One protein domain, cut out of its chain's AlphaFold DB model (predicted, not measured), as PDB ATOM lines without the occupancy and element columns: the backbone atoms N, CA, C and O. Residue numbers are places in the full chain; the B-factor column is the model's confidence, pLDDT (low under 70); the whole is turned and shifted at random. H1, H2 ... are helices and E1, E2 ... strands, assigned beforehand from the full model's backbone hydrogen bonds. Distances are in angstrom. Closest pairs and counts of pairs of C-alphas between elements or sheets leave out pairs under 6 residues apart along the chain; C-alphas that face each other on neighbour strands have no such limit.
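This is residues 439 to 528 and 548 to 564 of the 852 residues of the protein "UBC core domain-containing protein" of Verticillium dahliae (UniProt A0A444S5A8). With little regular structure, this is a long two-stranded antiparallel ribbon, E2 and E4, with short helix H1 packed on E2, a tiny antiparallel pair, E1 and E3, and long loops. Named elements, in the order E1, H1, E2, E3, E4, hold 35 of 107 printed residues, class mixed. It is only just compact, close to loose: radius of gyration of the C-alphas 15.3 A, spans 42 by 30 by 23 A.

E2, residues 484 to 494, and E4, residues 515 to 524, are antiparallel at 162 degrees; N 490 and O 519 are 2.8 A apart. E4 bends by 57 degrees at residue 518. H1, residues 459 to 466, has 3 of 4 O i to N i+4 pairs within hydrogen-bond range; its closest C-alphas with E2, Ala 466 and Ser 486, are 5.8 A apart. E1, residues 453 to 455, and E3, residues 507 to 509, are antiparallel at 156 degrees; N 453 and O 509 are 2.8 A apart.

E2 is 29.2 A long, E4 25.4 A. C-alpha 453 begins E1 at (184.520, 182.398, 307.727); C-alpha 524 ends E4 at (176.097, 163.593, 322.148).

Residues 529 to 547 are cut out; C-alphas 528 and 548 are 31.2 A apart. Links H1 to E2 and E2 to E3 are long. Residues 469 to 474 stand free; 22 printed residues have a pLDDT under 70, among them residues 468 to 476.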
ATOM      1  N   ASP A 439     189.560 178.385 309.908       80.38
ATOM      2  CA  ASP A 439     190.103 178.810 308.621       80.38
ATOM      3  C   ASP A 439     189.105 178.586 307.474       80.38
ATOM      4  O   ASP A 439     188.151 177.806 307.557       80.38
ATOM      5  N   PHE A 440     189.329 179.296 306.372       84.25
ATOM      6  CA  PHE A 440     188.575 179.140 305.131       84.25
ATOM      7  C   PHE A 440     189.513 178.875 303.946       84.25
ATOM      8  O   PHE A 440     189.212 179.229 302.806       84.25
ATOM      9  N   SER A 441     190.652 178.227 304.172       80.50
ATOM     10  CA  SER A 441     191.561 177.822 303.092       80.50
ATOM     11  C   SER A 441     190.880 176.830 302.137       80.50
ATOM     12  O   SER A 441     191.006 176.916 300.914       80.50
ATOM     13  N   ARG A 442     190.062 175.927 302.695       74.88
ATOM     14  CA  ARG A 442     189.326 174.901 301.957       74.88
ATOM     15  C   ARG A 442     187.865 175.297 301.747       74.88
ATOM     16  O   ARG A 442     187.129 175.608 302.680       74.88
ATOM     17  N   VAL A 443     187.410 175.226 300.499       77.31
ATOM     18  CA  VAL A 443     186.006 175.468 300.138       77.31
ATOM     19  C   VAL A 443     185.236 174.150 300.216       77.31
ATOM     20  O   VAL A 443     185.411 173.284 299.363       77.31
ATOM     21  N   VAL A 444     184.400 173.985 301.244       67.00
ATOM     22  CA  VAL A 444     183.540 172.791 301.414       67.00
ATOM     23  C   VAL A 444     182.086 173.075 301.018       67.00
ATOM     24  O   VAL A 444     181.421 172.209 300.459       67.00
ATOM     25  N   ASN A 445     181.618 174.306 301.245       71.81
ATOM     26  CA  ASN A 445     180.282 174.791 300.890       71.81
ATOM     27  C   ASN A 445     180.383 176.006 299.950       71.81
ATOM     28  O   ASN A 445     181.422 176.667 299.885       71.81
ATOM     29  N   GLY A 446     179.301 176.311 299.228       70.12
ATOM     30  CA  GLY A 446     179.234 177.485 298.353       70.12
ATOM     31  C   GLY A 446     179.381 178.804 299.122       70.12
ATOM     32  O   GLY A 446     178.823 178.964 300.204       70.12
ATOM     33  N   ARG A 447     180.120 179.761 298.551       83.69
ATOM     34  CA  ARG A 447     180.426 181.069 299.156       83.69
ATOM     35  C   ARG A 447     179.555 182.187 298.584       83.69
ATOM     36  O   ARG A 447     180.036 183.042 297.846       83.69
ATOM     37  N   ALA A 448     178.259 182.150 298.883       82.88
ATOM     38  CA  ALA A 448     177.283 183.077 298.301       82.88
ATOM     39  C   ALA A 448     177.500 184.552 298.696       82.88
ATOM     40  O   ALA A 448     177.129 185.440 297.937       82.88
ATOM     41  N   PHE A 449     178.120 184.806 299.852       86.31
ATOM     42  CA  PHE A 449     178.319 186.143 300.422       86.31
ATOM     43  C   PHE A 449     179.803 186.551 300.474       86.31
ATOM     44  O   PHE A 449     180.185 187.413 301.258       86.31
ATOM     45  N   GLY A 450     180.649 185.932 299.641       88.31
ATOM     46  CA  GLY A 450     182.075 186.252 299.528       88.31
ATOM     47  C   GLY A 450     183.013 185.306 300.287       88.31
ATOM     48  O   GLY A 450     182.610 184.251 300.788       88.31
ATOM     49  N   HIS A 451     184.303 185.642 300.299       88.06
ATOM     50  CA  HIS A 451     185.374 184.812 300.856       88.06
ATOM     51  C   HIS A 451     185.657 185.151 302.321       88.06
ATOM     52  O   HIS A 451     186.082 186.256 302.616       88.06
ATOM     53  N   GLY A 452     185.454 184.187 303.219       90.38
ATOM     54  CA  GLY A 452     185.750 184.316 304.646       90.38
ATOM     55  C   GLY A 452     185.131 183.175 305.451       90.38
ATOM     56  O   GLY A 452     184.547 182.247 304.873       90.38
ATOM     57  N   VAL A 453     185.239 183.255 306.776       91.56
ATOM     58  CA  VAL A 453     184.520 182.398 307.727       91.56
ATOM     59  C   VAL A 453     183.109 182.949 307.924       91.56
ATOM     60  O   VAL A 453     182.918 184.147 308.115       91.56
ATOM     61  N   TYR A 454     182.112 182.069 307.851       94.19
ATOM     62  CA  TYR A 454     180.699 182.440 307.909       94.19
ATOM     63  C   TYR A 454     180.157 182.285 309.330       94.19
ATOM     64  O   TYR A 454     180.316 181.226 309.944       94.19
ATOM     65  N   PHE A 455     179.440 183.305 309.793       95.00
ATOM     66  CA  PHE A 455     178.727 183.324 311.064       95.00
ATOM     67  C   PHE A 455     177.296 183.818 310.887       95.00
ATOM     68  O   PHE A 455     177.000 184.636 310.014       95.00
ATOM     69  N   SER A 456     176.402 183.365 311.760       93.88
ATOM     70  CA  SER A 456     175.026 183.852 311.824       93.88
ATOM     71  C   SER A 456     174.694 184.357 313.225       93.88
ATOM     72  O   SER A 456     175.022 183.681 314.201       93.88
ATOM     73  N   PRO A 457     173.965 185.477 313.361       91.81
ATOM     74  CA  PRO A 457     173.387 185.848 314.647       91.81
ATOM     75  C   PRO A 457     172.316 184.848 315.111       91.81
ATOM     76  O   PRO A 457     171.959 184.852 316.280       91.81
ATOM     77  N   HIS A 458     171.804 183.985 314.223       91.06
ATOM     78  CA  HIS A 458     170.726 183.040 314.519       91.06
ATOM     79  C   HIS A 458     171.251 181.606 314.563       91.06
ATOM     80  O   HIS A 458     171.858 181.123 313.600       91.06
ATOM     81  N   TRP A 459     170.955 180.920 315.665       90.38
ATOM     82  CA  TRP A 459     171.293 179.518 315.887       90.38
ATOM     83  C   TRP A 459     170.852 178.606 314.736       90.38
ATOM     84  O   TRP A 459     171.640 177.789 314.263       90.38
ATOM     85  N   GLU A 460     169.611 178.741 314.261       89.38
ATOM     86  CA  GLU A 460     169.001 177.822 313.293       89.38
ATOM     87  C   GLU A 460     169.786 177.767 311.979       89.38
ATOM     88  O   GLU A 460     169.969 176.690 311.405       89.38
ATOM     89  N   THR A 461     170.298 178.917 311.529       90.50
ATOM     90  CA  THR A 461     171.130 178.998 310.326       90.50
ATOM     91  C   THR A 461     172.379 178.145 310.497       90.50
ATOM     92  O   THR A 461     172.611 177.234 309.707       90.50
ATOM     93  N   SER A 462     173.166 178.399 311.540       92.12
ATOM     94  CA  SER A 462     174.446 177.718 311.756       92.12
ATOM     95  C   SER A 462     174.247 176.244 312.122       92.12
ATOM     96  O   SER A 462     174.976 175.382 311.635       92.12
ATOM     97  N   SER A 463     173.191 175.914 312.867       89.12
ATOM     98  CA  SER A 463     172.826 174.531 313.184       89.12
ATOM     99  C   SER A 463     172.524 173.697 311.935       89.12
ATOM    100  O   SER A 463     172.801 172.499 311.941       89.12
ATOM    101  N   SER A 464     171.994 174.293 310.861       88.06
ATOM    102  CA  SER A 464     171.749 173.568 309.603       88.06
ATOM    103  C   SER A 464     173.043 173.111 308.916       88.06
ATOM    104  O   SER A 464     173.067 172.040 308.316       88.06
ATOM    105  N   TYR A 465     174.136 173.865 309.077       86.69
ATOM    106  CA  TYR A 465     175.468 173.505 308.573       86.69
ATOM    107  C   TYR A 465     176.214 172.522 309.488       86.69
ATOM    108  O   TYR A 465     177.168 171.881 309.045       86.69
ATOM    109  N   ALA A 466     175.782 172.392 310.744       86.50
ATOM    110  CA  ALA A 466     176.268 171.382 311.684       86.50
ATOM    111  C   ALA A 466     175.540 170.027 311.551       86.50
ATOM    112  O   ALA A 466     176.044 169.004 312.019       86.50
ATOM    113  N   ALA A 467     174.368 170.000 310.908       73.12
ATOM    114  CA  ALA A 467     173.563 168.794 310.740       73.12
ATOM    115  C   ALA A 467     174.193 167.809 309.737       73.12
ATOM    116  O   ALA A 467     174.604 168.185 308.637       73.12
ATOM    117  N   GLN A 468     174.237 166.520 310.094       64.12
ATOM    118  CA  GLN A 468     174.698 165.470 309.184       64.12
ATOM    119  C   GLN A 468     173.640 165.134 308.115       64.12
ATOM    120  O   GLN A 468     172.452 165.040 308.439       64.12
ATOM    121  N   PRO A 469     174.035 164.872 306.853       55.09
ATOM    122  CA  PRO A 469     173.140 164.292 305.858       55.09
ATOM    123  C   PRO A 469     172.676 162.898 306.303       55.09
ATOM    124  O   PRO A 469     173.486 162.068 306.708       55.09
ATOM    125  N   ALA A 470     171.382 162.608 306.161       47.44
ATOM    126  CA  ALA A 470     170.724 161.390 306.652       47.44
ATOM    127  C   ALA A 470     171.174 160.052 306.001       47.44
ATOM    128  O   ALA A 470     170.480 159.051 306.155       47.44
ATOM    129  N   GLN A 471     172.273 160.008 305.236       42.72
ATOM    130  CA  GLN A 471     172.627 158.862 304.377       42.72
ATOM    131  C   GLN A 471     174.081 158.368 304.456       42.72
ATOM    132  O   GLN A 471     174.455 157.501 303.670       42.72
ATOM    133  N   THR A 472     174.915 158.850 305.380       46.22
ATOM    134  CA  THR A 472     176.301 158.354 305.492       46.22
ATOM    135  C   THR A 472     176.587 157.781 306.876       46.22
ATOM    136  O   THR A 472     176.949 158.520 307.785       46.22
ATOM    137  N   ASP A 473     176.505 156.453 307.006       45.69
ATOM    138  CA  ASP A 473     176.846 155.661 308.207       45.69
ATOM    139  C   ASP A 473     178.338 155.743 308.629       45.69
ATOM    140  O   ASP A 473     178.800 154.994 309.489       45.69
ATOM    141  N   THR A 474     179.135 156.627 308.024       46.72
ATOM    142  CA  THR A 474     180.605 156.543 308.017       46.72
ATOM    143  C   THR A 474     181.352 157.684 308.714       46.72
ATOM    144  O   THR A 474     182.572 157.603 308.814       46.72
ATOM    145  N   TYR A 475     180.680 158.720 309.238       51.94
ATOM    146  CA  TYR A 475     181.356 159.941 309.729       51.94
ATOM    147  C   TYR A 475     180.975 160.365 311.158       51.94
ATOM    148  O   TYR A 475     180.713 161.536 311.420       51.94
ATOM    149  N   GLY A 476     180.948 159.431 312.105       59.41
ATOM    150  CA  GLY A 476     180.857 159.737 313.537       59.41
ATOM    151  C   GLY A 476     182.218 159.616 314.222       59.41
ATOM    152  O   GLY A 476     183.041 158.776 313.858       59.41
ATOM    153  N   TRP A 477     182.479 160.409 315.262       70.75
ATOM    154  CA  TRP A 477     183.639 160.179 316.137       70.75
ATOM    155  C   TRP A 477     183.337 159.022 317.102       70.75
ATOM    156  O   TRP A 477     183.277 159.199 318.313       70.75
ATOM    157  N   PHE A 478     183.122 157.817 316.565       64.12
ATOM    158  CA  PHE A 478     182.588 156.660 317.302       64.12
ATOM    159  C   PHE A 478     183.505 156.154 318.426       64.12
ATOM    160  O   PHE A 478     183.039 155.511 319.365       64.12
ATOM    161  N   ARG A 479     184.813 156.439 318.328       67.44
ATOM    162  CA  ARG A 479     185.806 156.149 319.376       67.44
ATOM    163  C   ARG A 479     185.886 157.242 320.453       67.44
ATOM    164  O   ARG A 479     186.563 157.029 321.451       67.44
ATOM    165  N   SER A 480     185.230 158.388 320.261       73.06
ATOM    166  CA  SER A 480     185.126 159.422 321.295       73.06
ATOM    167  C   SER A 480     184.202 158.943 322.407       73.06
ATOM    168  O   SER A 480     183.123 158.430 322.122       73.06
ATOM    169  N   GLN A 481     184.580 159.166 323.666       69.38
ATOM    170  CA  GLN A 481     183.714 158.890 324.818       69.38
ATOM    171  C   GLN A 481     182.394 159.676 324.749       69.38
ATOM    172  O   GLN A 481     181.367 159.187 325.205       69.38
ATOM    173  N   LEU A 482     182.415 160.869 324.143       73.56
ATOM    174  CA  LEU A 482     181.232 161.715 323.974       73.56
ATOM    175  C   LEU A 482     180.347 161.284 322.801       73.56
ATOM    176  O   LEU A 482     179.198 161.705 322.755       73.56
ATOM    177  N   GLN A 483     180.866 160.499 321.848       78.50
ATOM    178  CA  GLN A 483     180.179 160.120 320.603       78.50
ATOM    179  C   GLN A 483     179.331 161.268 320.008       78.50
ATOM    180  O   GLN A 483     178.099 161.172 319.953       78.50
ATOM    181  N   PRO A 484     179.967 162.396 319.632       82.12
ATOM    182  CA  PRO A 484     179.248 163.577 319.179       82.12
ATOM    183  C   PRO A 484     178.475 163.293 317.887       82.12
ATOM    184  O   PRO A 484     179.010 162.687 316.958       82.12
ATOM    185  N   SER A 485     177.226 163.749 317.830       80.88
ATOM    186  CA  SER A 485     176.366 163.727 316.645       80.88
ATOM    187  C   SER A 485     176.349 165.067 315.905       80.88
ATOM    188  O   SER A 485     176.138 165.092 314.697       80.88
ATOM    189  N   SER A 486     176.565 166.179 316.614       85.56
ATOM    190  CA  SER A 486     176.609 167.535 316.053       85.56
ATOM    191  C   SER A 486     177.478 168.437 316.925       85.56
ATOM    192  O   SER A 486     177.527 168.257 318.145       85.56
ATOM    193  N   VAL A 487     178.172 169.393 316.305       88.50
ATOM    194  CA  VAL A 487     179.010 170.387 316.988       88.50
ATOM    195  C   VAL A 487     178.801 171.755 316.346       88.50
ATOM    196  O   VAL A 487     178.770 171.884 315.121       88.50
ATOM    197  N   ILE A 488     178.666 172.779 317.182       92.44
ATOM    198  CA  ILE A 488     178.494 174.179 316.784       92.44
ATOM    199  C   ILE A 488     179.238 175.074 317.777       92.44
ATOM    200  O   ILE A 488     179.320 174.743 318.960       92.44
ATOM    201  N   SER A 489     179.789 176.197 317.318       93.12
ATOM    202  CA  SER A 489     180.486 177.149 318.186       93.12
ATOM    203  C   SER A 489     179.760 178.482 318.289       93.12
ATOM    204  O   SER A 489     179.237 179.002 317.301       93.12
ATOM    205  N   LEU A 490     179.784 179.055 319.491       92.19
ATOM    206  CA  LEU A 490     179.533 180.472 319.720       92.19
ATOM    207  C   LEU A 490     180.878 181.191 319.711       92.19
ATOM    208  O   LEU A 490     181.748 180.917 320.546       92.19
ATOM    209  N   CYS A 491     181.047 182.092 318.755       89.06
ATOM    210  CA  CYS A 491     182.279 182.831 318.561       89.06
ATOM    211  C   CYS A 491     182.085 184.285 318.967       89.06
ATOM    212  O   CYS A 491     181.059 184.894 318.662       89.06
ATOM    213  N   GLU A 492     183.089 184.814 319.647       86.19
ATOM    214  CA  GLU A 492     183.299 186.239 319.801       86.19
ATOM    215  C   GLU A 492     184.063 186.748 318.581       86.19
ATOM    216  O   GLU A 492     185.032 186.129 318.135       86.19
ATOM    217  N   ILE A 493     183.588 187.848 318.016       84.88
ATOM    218  CA  ILE A 493     184.119 188.460 316.807       84.88
ATOM    219  C   ILE A 493     184.377 189.926 317.125       84.88
ATOM    220  O   ILE A 493     183.532 190.569 317.750       84.88
ATOM    221  N   VAL A 494     185.502 190.478 316.674       79.38
ATOM    222  CA  VAL A 494     185.748 191.925 316.779       79.38
ATOM    223  C   VAL A 494     184.568 192.676 316.163       79.38
ATOM    224  O   VAL A 494     184.125 192.354 315.058       79.38
ATOM    225  N   ASN A 495     184.032 193.673 316.869       78.75
ATOM    226  CA  ASN A 495     182.858 194.422 316.431       78.75
ATOM    227  C   ASN A 495     183.190 195.370 315.268       78.75
ATOM    228  O   ASN A 495     182.875 196.535 315.413       78.75
ATOM    229  N   ARG A 496     183.763 194.904 314.132       73.69
ATOM    230  CA  ARG A 496     184.056 195.646 312.871       73.69
ATOM    231  C   ARG A 496     183.138 195.312 311.666       73.69
ATOM    232  O   ARG A 496     183.658 195.004 310.591       73.69
ATOM    233  N   PRO A 497     181.796 195.388 311.758       80.12
ATOM    234  CA  PRO A 497     180.890 195.016 310.662       80.12
ATOM    235  C   PRO A 497     181.151 195.669 309.302       80.12
ATOM    236  O   PRO A 497     180.808 195.076 308.282       80.12
ATOM    237  N   ASP A 498     181.707 196.881 309.275       76.38
ATOM    238  CA  ASP A 498     182.001 197.606 308.030       76.38
ATOM    239  C   ASP A 498     183.220 197.034 307.288       76.38
ATOM    240  O   ASP A 498     183.332 197.196 306.076       76.38
ATOM    241  N   ALA A 499     184.112 196.339 308.001       74.75
ATOM    242  CA  ALA A 499     185.264 195.648 307.428       74.75
ATOM    243  C   ALA A 499     184.960 194.182 307.068       74.75
ATOM    244  O   ALA A 499     185.791 193.502 306.468       74.75
ATOM    245  N   PHE A 500     183.778 193.670 307.425       87.50
ATOM    246  CA  PHE A 500     183.372 192.322 307.037       87.50
ATOM    247  C   PHE A 500     183.080 192.268 305.536       87.50
ATOM    248  O   PHE A 500     182.536 193.200 304.949       87.50
ATOM    249  N   VAL A 501     183.357 191.120 304.920       89.94
ATOM    250  CA  VAL A 501     183.050 190.880 303.500       89.94
ATOM    251  C   VAL A 501     181.539 190.913 303.257       89.94
ATOM    252  O   VAL A 501     181.068 191.340 302.205       89.94
ATOM    253  N   SER A 502     180.768 190.486 304.255       91.19
ATOM    254  CA  SER A 502     179.326 190.680 304.321       91.19
ATOM    255  C   SER A 502     178.910 190.831 305.776       91.19
ATOM    256  O   SER A 502     179.447 190.146 306.647       91.19
ATOM    257  N   ASN A 503     177.955 191.720 306.039       88.50
ATOM    258  CA  ASN A 503     177.375 191.916 307.365       88.50
ATOM    259  C   ASN A 503     175.848 191.719 307.406       88.50
ATOM    260  O   ASN A 503     175.232 191.853 308.463       88.50
ATOM    261  N   ASN A 504     175.235 191.390 306.264       84.50
ATOM    262  CA  ASN A 504     173.801 191.166 306.118       84.50
ATOM    263  C   ASN A 504     173.543 190.235 304.916       84.50
ATOM    264  O   ASN A 504     173.972 190.564 303.807       84.50
ATOM    265  N   PRO A 505     172.830 189.101 305.082       86.06
ATOM    266  CA  PRO A 505     172.141 188.621 306.294       86.06
ATOM    267  C   PRO A 505     173.036 187.881 307.304       86.06
ATOM    268  O   PRO A 505     172.587 187.565 308.405       86.06
ATOM    269  N   HIS A 506     174.285 187.589 306.941       91.38
ATOM    270  CA  HIS A 506     175.235 186.818 307.744       91.38
ATOM    271  C   HIS A 506     176.578 187.544 307.802       91.38
ATOM    272  O   HIS A 506     176.886 188.334 306.909       91.38
ATOM    273  N   TYR A 507     177.370 187.277 308.840       93.69
ATOM    274  CA  TYR A 507     178.699 187.864 308.974       93.69
ATOM    275  C   TYR A 507     179.713 186.982 308.250       93.69
ATOM    276  O   TYR A 507     179.797 185.784 308.518       93.69
ATOM    277  N   VAL A 508     180.468 187.566 307.323       94.19
ATOM    278  CA  VAL A 508     181.566 186.895 306.619       94.19
ATOM    279  C   VAL A 508     182.857 187.623 306.954       94.19
ATOM    280  O   VAL A 508     183.086 188.738 306.488       94.19
ATOM    281  N   VAL A 509     183.685 186.987 307.778       89.19
ATOM    282  CA  VAL A 509     184.918 187.569 308.321       89.19
ATOM    283  C   VAL A 509     186.110 186.957 307.591       89.19
ATOM    284  O   VAL A 509     186.275 185.737 307.595       89.19
ATOM    285  N   ALA A 510     186.901 187.788 306.908       87.25
ATOM    286  CA  ALA A 510     188.089 187.343 306.175       87.25
ATOM    287  C   ALA A 510     189.342 187.284 307.064       87.25
ATOM    288  O   ALA A 510     190.197 186.431 306.843       87.25
ATOM    289  N   ASP A 511     189.420 188.136 308.084       76.44
ATOM    290  CA  ASP A 511     190.532 188.164 309.030       76.44
ATOM    291  C   ASP A 511     190.285 187.150 310.151       76.44
ATOM    292  O   ASP A 511     189.464 187.361 311.045       76.44
ATOM    293  N   VAL A 512     190.966 186.005 310.078       78.56
ATOM    294  CA  VAL A 512     190.762 184.891 311.021       78.56
ATOM    295  C   VAL A 512     191.163 185.240 312.454       78.56
ATOM    296  O   VAL A 512     190.560 184.728 313.393       78.56
ATOM    297  N   ASP A 513     192.106 186.167 312.621       72.19
ATOM    298  CA  ASP A 513     192.590 186.622 313.928       72.19
ATOM    299  C   ASP A 513     191.533 187.423 314.707       72.19
ATOM    300  O   ASP A 513     191.645 187.594 315.918       72.19
ATOM    301  N   TRP A 514     190.465 187.884 314.045       77.38
ATOM    302  CA  TRP A 514     189.358 188.595 314.701       77.38
ATOM    303  C   TRP A 514     188.326 187.660 315.324       77.38
ATOM    304  O   TRP A 514     187.297 188.122 315.821       77.38
ATOM    305  N   ILE A 515     188.549 186.351 315.235       79.06
ATOM    306  CA  ILE A 515     187.580 185.326 315.588       79.06
ATOM    307  C   ILE A 515     188.124 184.525 316.762       79.06
ATOM    308  O   ILE A 515     189.115 183.807 316.647       79.06
ATOM    309  N   GLN A 516     187.392 184.535 317.869       78.88
ATOM    310  CA  GLN A 516     187.675 183.683 319.013       78.88
ATOM    311  C   GLN A 516     186.491 182.760 319.296       78.88
ATOM    312  O   GLN A 516     185.359 183.191 319.499       78.88
ATOM    313  N   CYS A 517     186.733 181.452 319.348       82.75
ATOM    314  CA  CYS A 517     185.727 180.506 319.831       82.75
ATOM    315  C   CYS A 517     185.603 180.627 321.357       82.75
ATOM    316  O   CYS A 517     186.587 180.416 322.065       82.75
ATOM    317  N   ARG A 518     184.407 180.956 321.865       80.75
ATOM    318  CA  ARG A 518     184.148 181.069 323.313       80.75
ATOM    319  C   ARG A 518     183.451 179.847 323.877       80.75
ATOM    320  O   ARG A 518     183.857 179.340 324.917       80.75
ATOM    321  N   TYR A 519     182.440 179.349 323.174       85.56
ATOM    322  CA  TYR A 519     181.731 178.141 323.581       85.56
ATOM    323  C   TYR A 519     181.687 177.151 322.436       85.56
ATOM    324  O   TYR A 519     181.323 177.496 321.312       85.56
ATOM    325  N   LEU A 520     182.002 175.900 322.751       89.00
ATOM    326  CA  LEU A 520     181.816 174.772 321.857       89.00
ATOM    327  C   LEU A 520     180.666 173.919 322.390       89.00
ATOM    328  O   LEU A 520     180.753 173.359 323.482       89.00
ATOM    329  N   ILE A 521     179.582 173.829 321.628       89.38
ATOM    330  CA  ILE A 521     178.377 173.098 322.016       89.38
ATOM    331  C   ILE A 521     178.367 171.773 321.268       89.38
ATOM    332  O   ILE A 521     178.376 171.731 320.037       89.38
ATOM    333  N   VAL A 522     178.357 170.686 322.035       87.25
ATOM    334  CA  VAL A 522     178.485 169.322 321.524       87.25
ATOM    335  C   VAL A 522     177.221 168.541 321.848       87.25
ATOM    336  O   VAL A 522     176.911 168.291 323.011       87.25
ATOM    337  N   GLN A 523     176.502 168.114 320.816       83.00
ATOM    338  CA  GLN A 523     175.392 167.183 320.970       83.00
ATOM    339  C   GLN A 523     175.938 165.756 320.968       83.00
ATOM    340  O   GLN A 523     176.565 165.339 319.996       83.00
ATOM    341  N   SER A 524     175.711 165.005 322.046       79.12
ATOM    342  CA  SER A 524     176.097 163.593 322.148       79.12
ATOM    343  C   SER A 524     174.946 162.682 321.726       79.12
ATOM    344  O   SER A 524     173.819 162.859 322.186       79.12
ATOM    345  N   ALA A 525     175.240 161.651 320.929       65.12
ATOM    346  CA  ALA A 525     174.274 160.600 320.603       65.12
ATOM    347  C   ALA A 525     173.878 159.739 321.821       65.12
ATOM    348  O   ALA A 525     172.858 159.053 321.783       65.12
ATOM    349  N   MET A 526     174.677 159.765 322.895       61.12
ATOM    350  CA  MET A 526     174.415 159.029 324.138       61.12
ATOM    351  C   MET A 526     173.719 159.880 325.209       61.12
ATOM    352  O   MET A 526     173.352 159.346 326.257       61.12
ATOM    353  N   ALA A 527     173.540 161.186 324.977       58.59
ATOM    354  CA  ALA A 527     172.821 162.035 325.915       58.59
ATOM    355  C   ALA A 527     171.345 161.600 325.980       58.59
ATOM    356  O   ALA A 527     170.729 161.376 324.932       58.59
ATOM    357  N   PRO A 528     170.750 161.469 327.181       53.88
ATOM    358  CA  PRO A 528     169.330 161.175 327.297       53.88
ATOM    359  C   PRO A 528     168.539 162.263 326.568       53.88
ATOM    360  O   PRO A 528     168.809 163.451 326.737       53.88
ATOM    361  N   LEU A 548     179.388 189.653 329.487       61.34
ATOM    362  CA  LEU A 548     180.105 190.381 328.442       61.34
ATOM    363  C   LEU A 548     179.159 191.391 327.812       61.34
ATOM    364  O   LEU A 548     178.049 191.071 327.382       61.34
ATOM    365  N   LYS A 549     179.622 192.635 327.754       59.28
ATOM    366  CA  LYS A 549     178.880 193.726 327.145       59.28
ATOM    367  C   LYS A 549     178.892 193.548 325.628       59.28
ATOM    368  O   LYS A 549     179.918 193.761 324.995       59.28
ATOM    369  N   GLN A 550     177.749 193.167 325.063       63.06
ATOM    370  CA  GLN A 550     177.547 193.046 323.618       63.06
ATOM    371  C   GLN A 550     176.893 194.310 323.046       63.06
ATOM    372  O   GLN A 550     176.119 194.989 323.725       63.06
ATOM    373  N   ASP A 551     177.178 194.614 321.778       66.62
ATOM    374  CA  ASP A 551     176.553 195.732 321.078       66.62
ATOM    375  C   ASP A 551     175.033 195.496 320.974       66.62
ATOM    376  O   ASP A 551     174.607 194.497 320.381       66.62
ATOM    377  N   PRO A 552     174.181 196.404 321.490       67.69
ATOM    378  CA  PRO A 552     172.730 196.268 321.401       67.69
ATOM    379  C   PRO A 552     172.189 196.129 319.971       67.69
ATOM    380  O   PRO A 552     171.072 195.628 319.809       67.69
ATOM    381  N   LYS A 553     172.943 196.587 318.960       73.25
ATOM    382  CA  LYS A 553     172.620 196.486 317.530       73.25
ATOM    383  C   LYS A 553     172.884 195.088 316.966       73.25
ATOM    384  O   LYS A 553     172.154 194.651 316.078       73.25
ATOM    385  N   TYR A 554     173.891 194.385 317.476       79.00
ATOM    386  CA  TYR A 554     174.362 193.105 316.944       79.00
ATOM    387  C   TYR A 554     174.152 192.001 317.974       79.00
ATOM    388  O   TYR A 554     175.095 191.532 318.606       79.00
ATOM    389  N   ARG A 555     172.890 191.603 318.156       84.31
ATOM    390  CA  ARG A 555     172.485 190.589 319.139       84.31
ATOM    391  C   ARG A 555     172.586 189.176 318.582       84.31
ATOM    392  O   ARG A 555     172.319 188.944 317.401       84.31
ATOM    393  N   VAL A 556     172.902 188.234 319.466       88.44
ATOM    394  CA  VAL A 556     172.914 186.803 319.159       88.44
ATOM    395  C   VAL A 556     171.663 186.113 319.704       88.44
ATOM    396  O   VAL A 556     171.189 186.398 320.807       88.44
ATOM    397  N   TYR A 557     171.115 185.200 318.908       87.62
ATOM    398  CA  TYR A 557     169.884 184.475 319.182       87.62
ATOM    399  C   TYR A 557     170.178 182.979 319.254       87.62
ATOM    400  O   TYR A 557     170.721 182.386 318.319       87.62
ATOM    401  N   GLY A 558     169.839 182.375 320.386       84.38
ATOM    402  CA  GLY A 558     169.868 180.937 320.602       84.38
ATOM    403  C   GLY A 558     168.676 180.221 319.957       84.38
ATOM    404  O   GLY A 558     167.902 180.836 319.218       84.38
ATOM    405  N   PRO A 559     168.506 178.922 320.260       79.69
ATOM    406  CA  PRO A 559     167.391 178.126 319.758       79.69
ATOM    407  C   PRO A 559     166.028 178.777 320.039       79.69
ATOM    408  O   PRO A 559     165.820 179.367 321.103       79.69
ATOM    409  N   TRP A 560     165.093 178.638 319.093       76.50
ATOM    410  CA  TRP A 560     163.763 179.268 319.144       76.50
ATOM    411  C   TRP A 560     163.827 180.798 319.180       76.50
ATOM    412  O   TRP A 560     162.995 181.435 319.831       76.50
ATOM    413  N   THR A 561     164.844 181.371 318.522       75.69
ATOM    414  CA  THR A 561     165.070 182.822 318.415       75.69
ATOM    415  C   THR A 561     165.087 183.567 319.756       75.69
ATOM    416  O   THR A 561     164.800 184.764 319.829       75.69
ATOM    417  N   ARG A 562     165.467 182.881 320.841       77.81
ATOM    418  CA  ARG A 562     165.635 183.510 322.155       77.81
ATOM    419  C   ARG A 562     166.929 184.305 322.189       77.81
ATOM    420  O   ARG A 562     167.989 183.783 321.865       77.81
ATOM    421  N   MET A 563     166.842 185.562 322.600       75.75
ATOM    422  CA  MET A 563     168.014 186.407 322.795       75.75
ATOM    423  C   MET A 563     168.894 185.836 323.908       75.75
ATOM    424  O   MET A 563     168.377 185.472 324.965       75.75
ATOM    425  N   LEU A 564     170.199 185.752 323.661       76.94
ATOM    426  CA  LEU A 564     171.162 185.267 324.644       76.94
ATOM    427  C   LEU A 564     171.965 186.425 325.225       76.94
ATOM    428  O   LEU A 564     172.394 187.318 324.498       76.94
TER     429      LEU A 564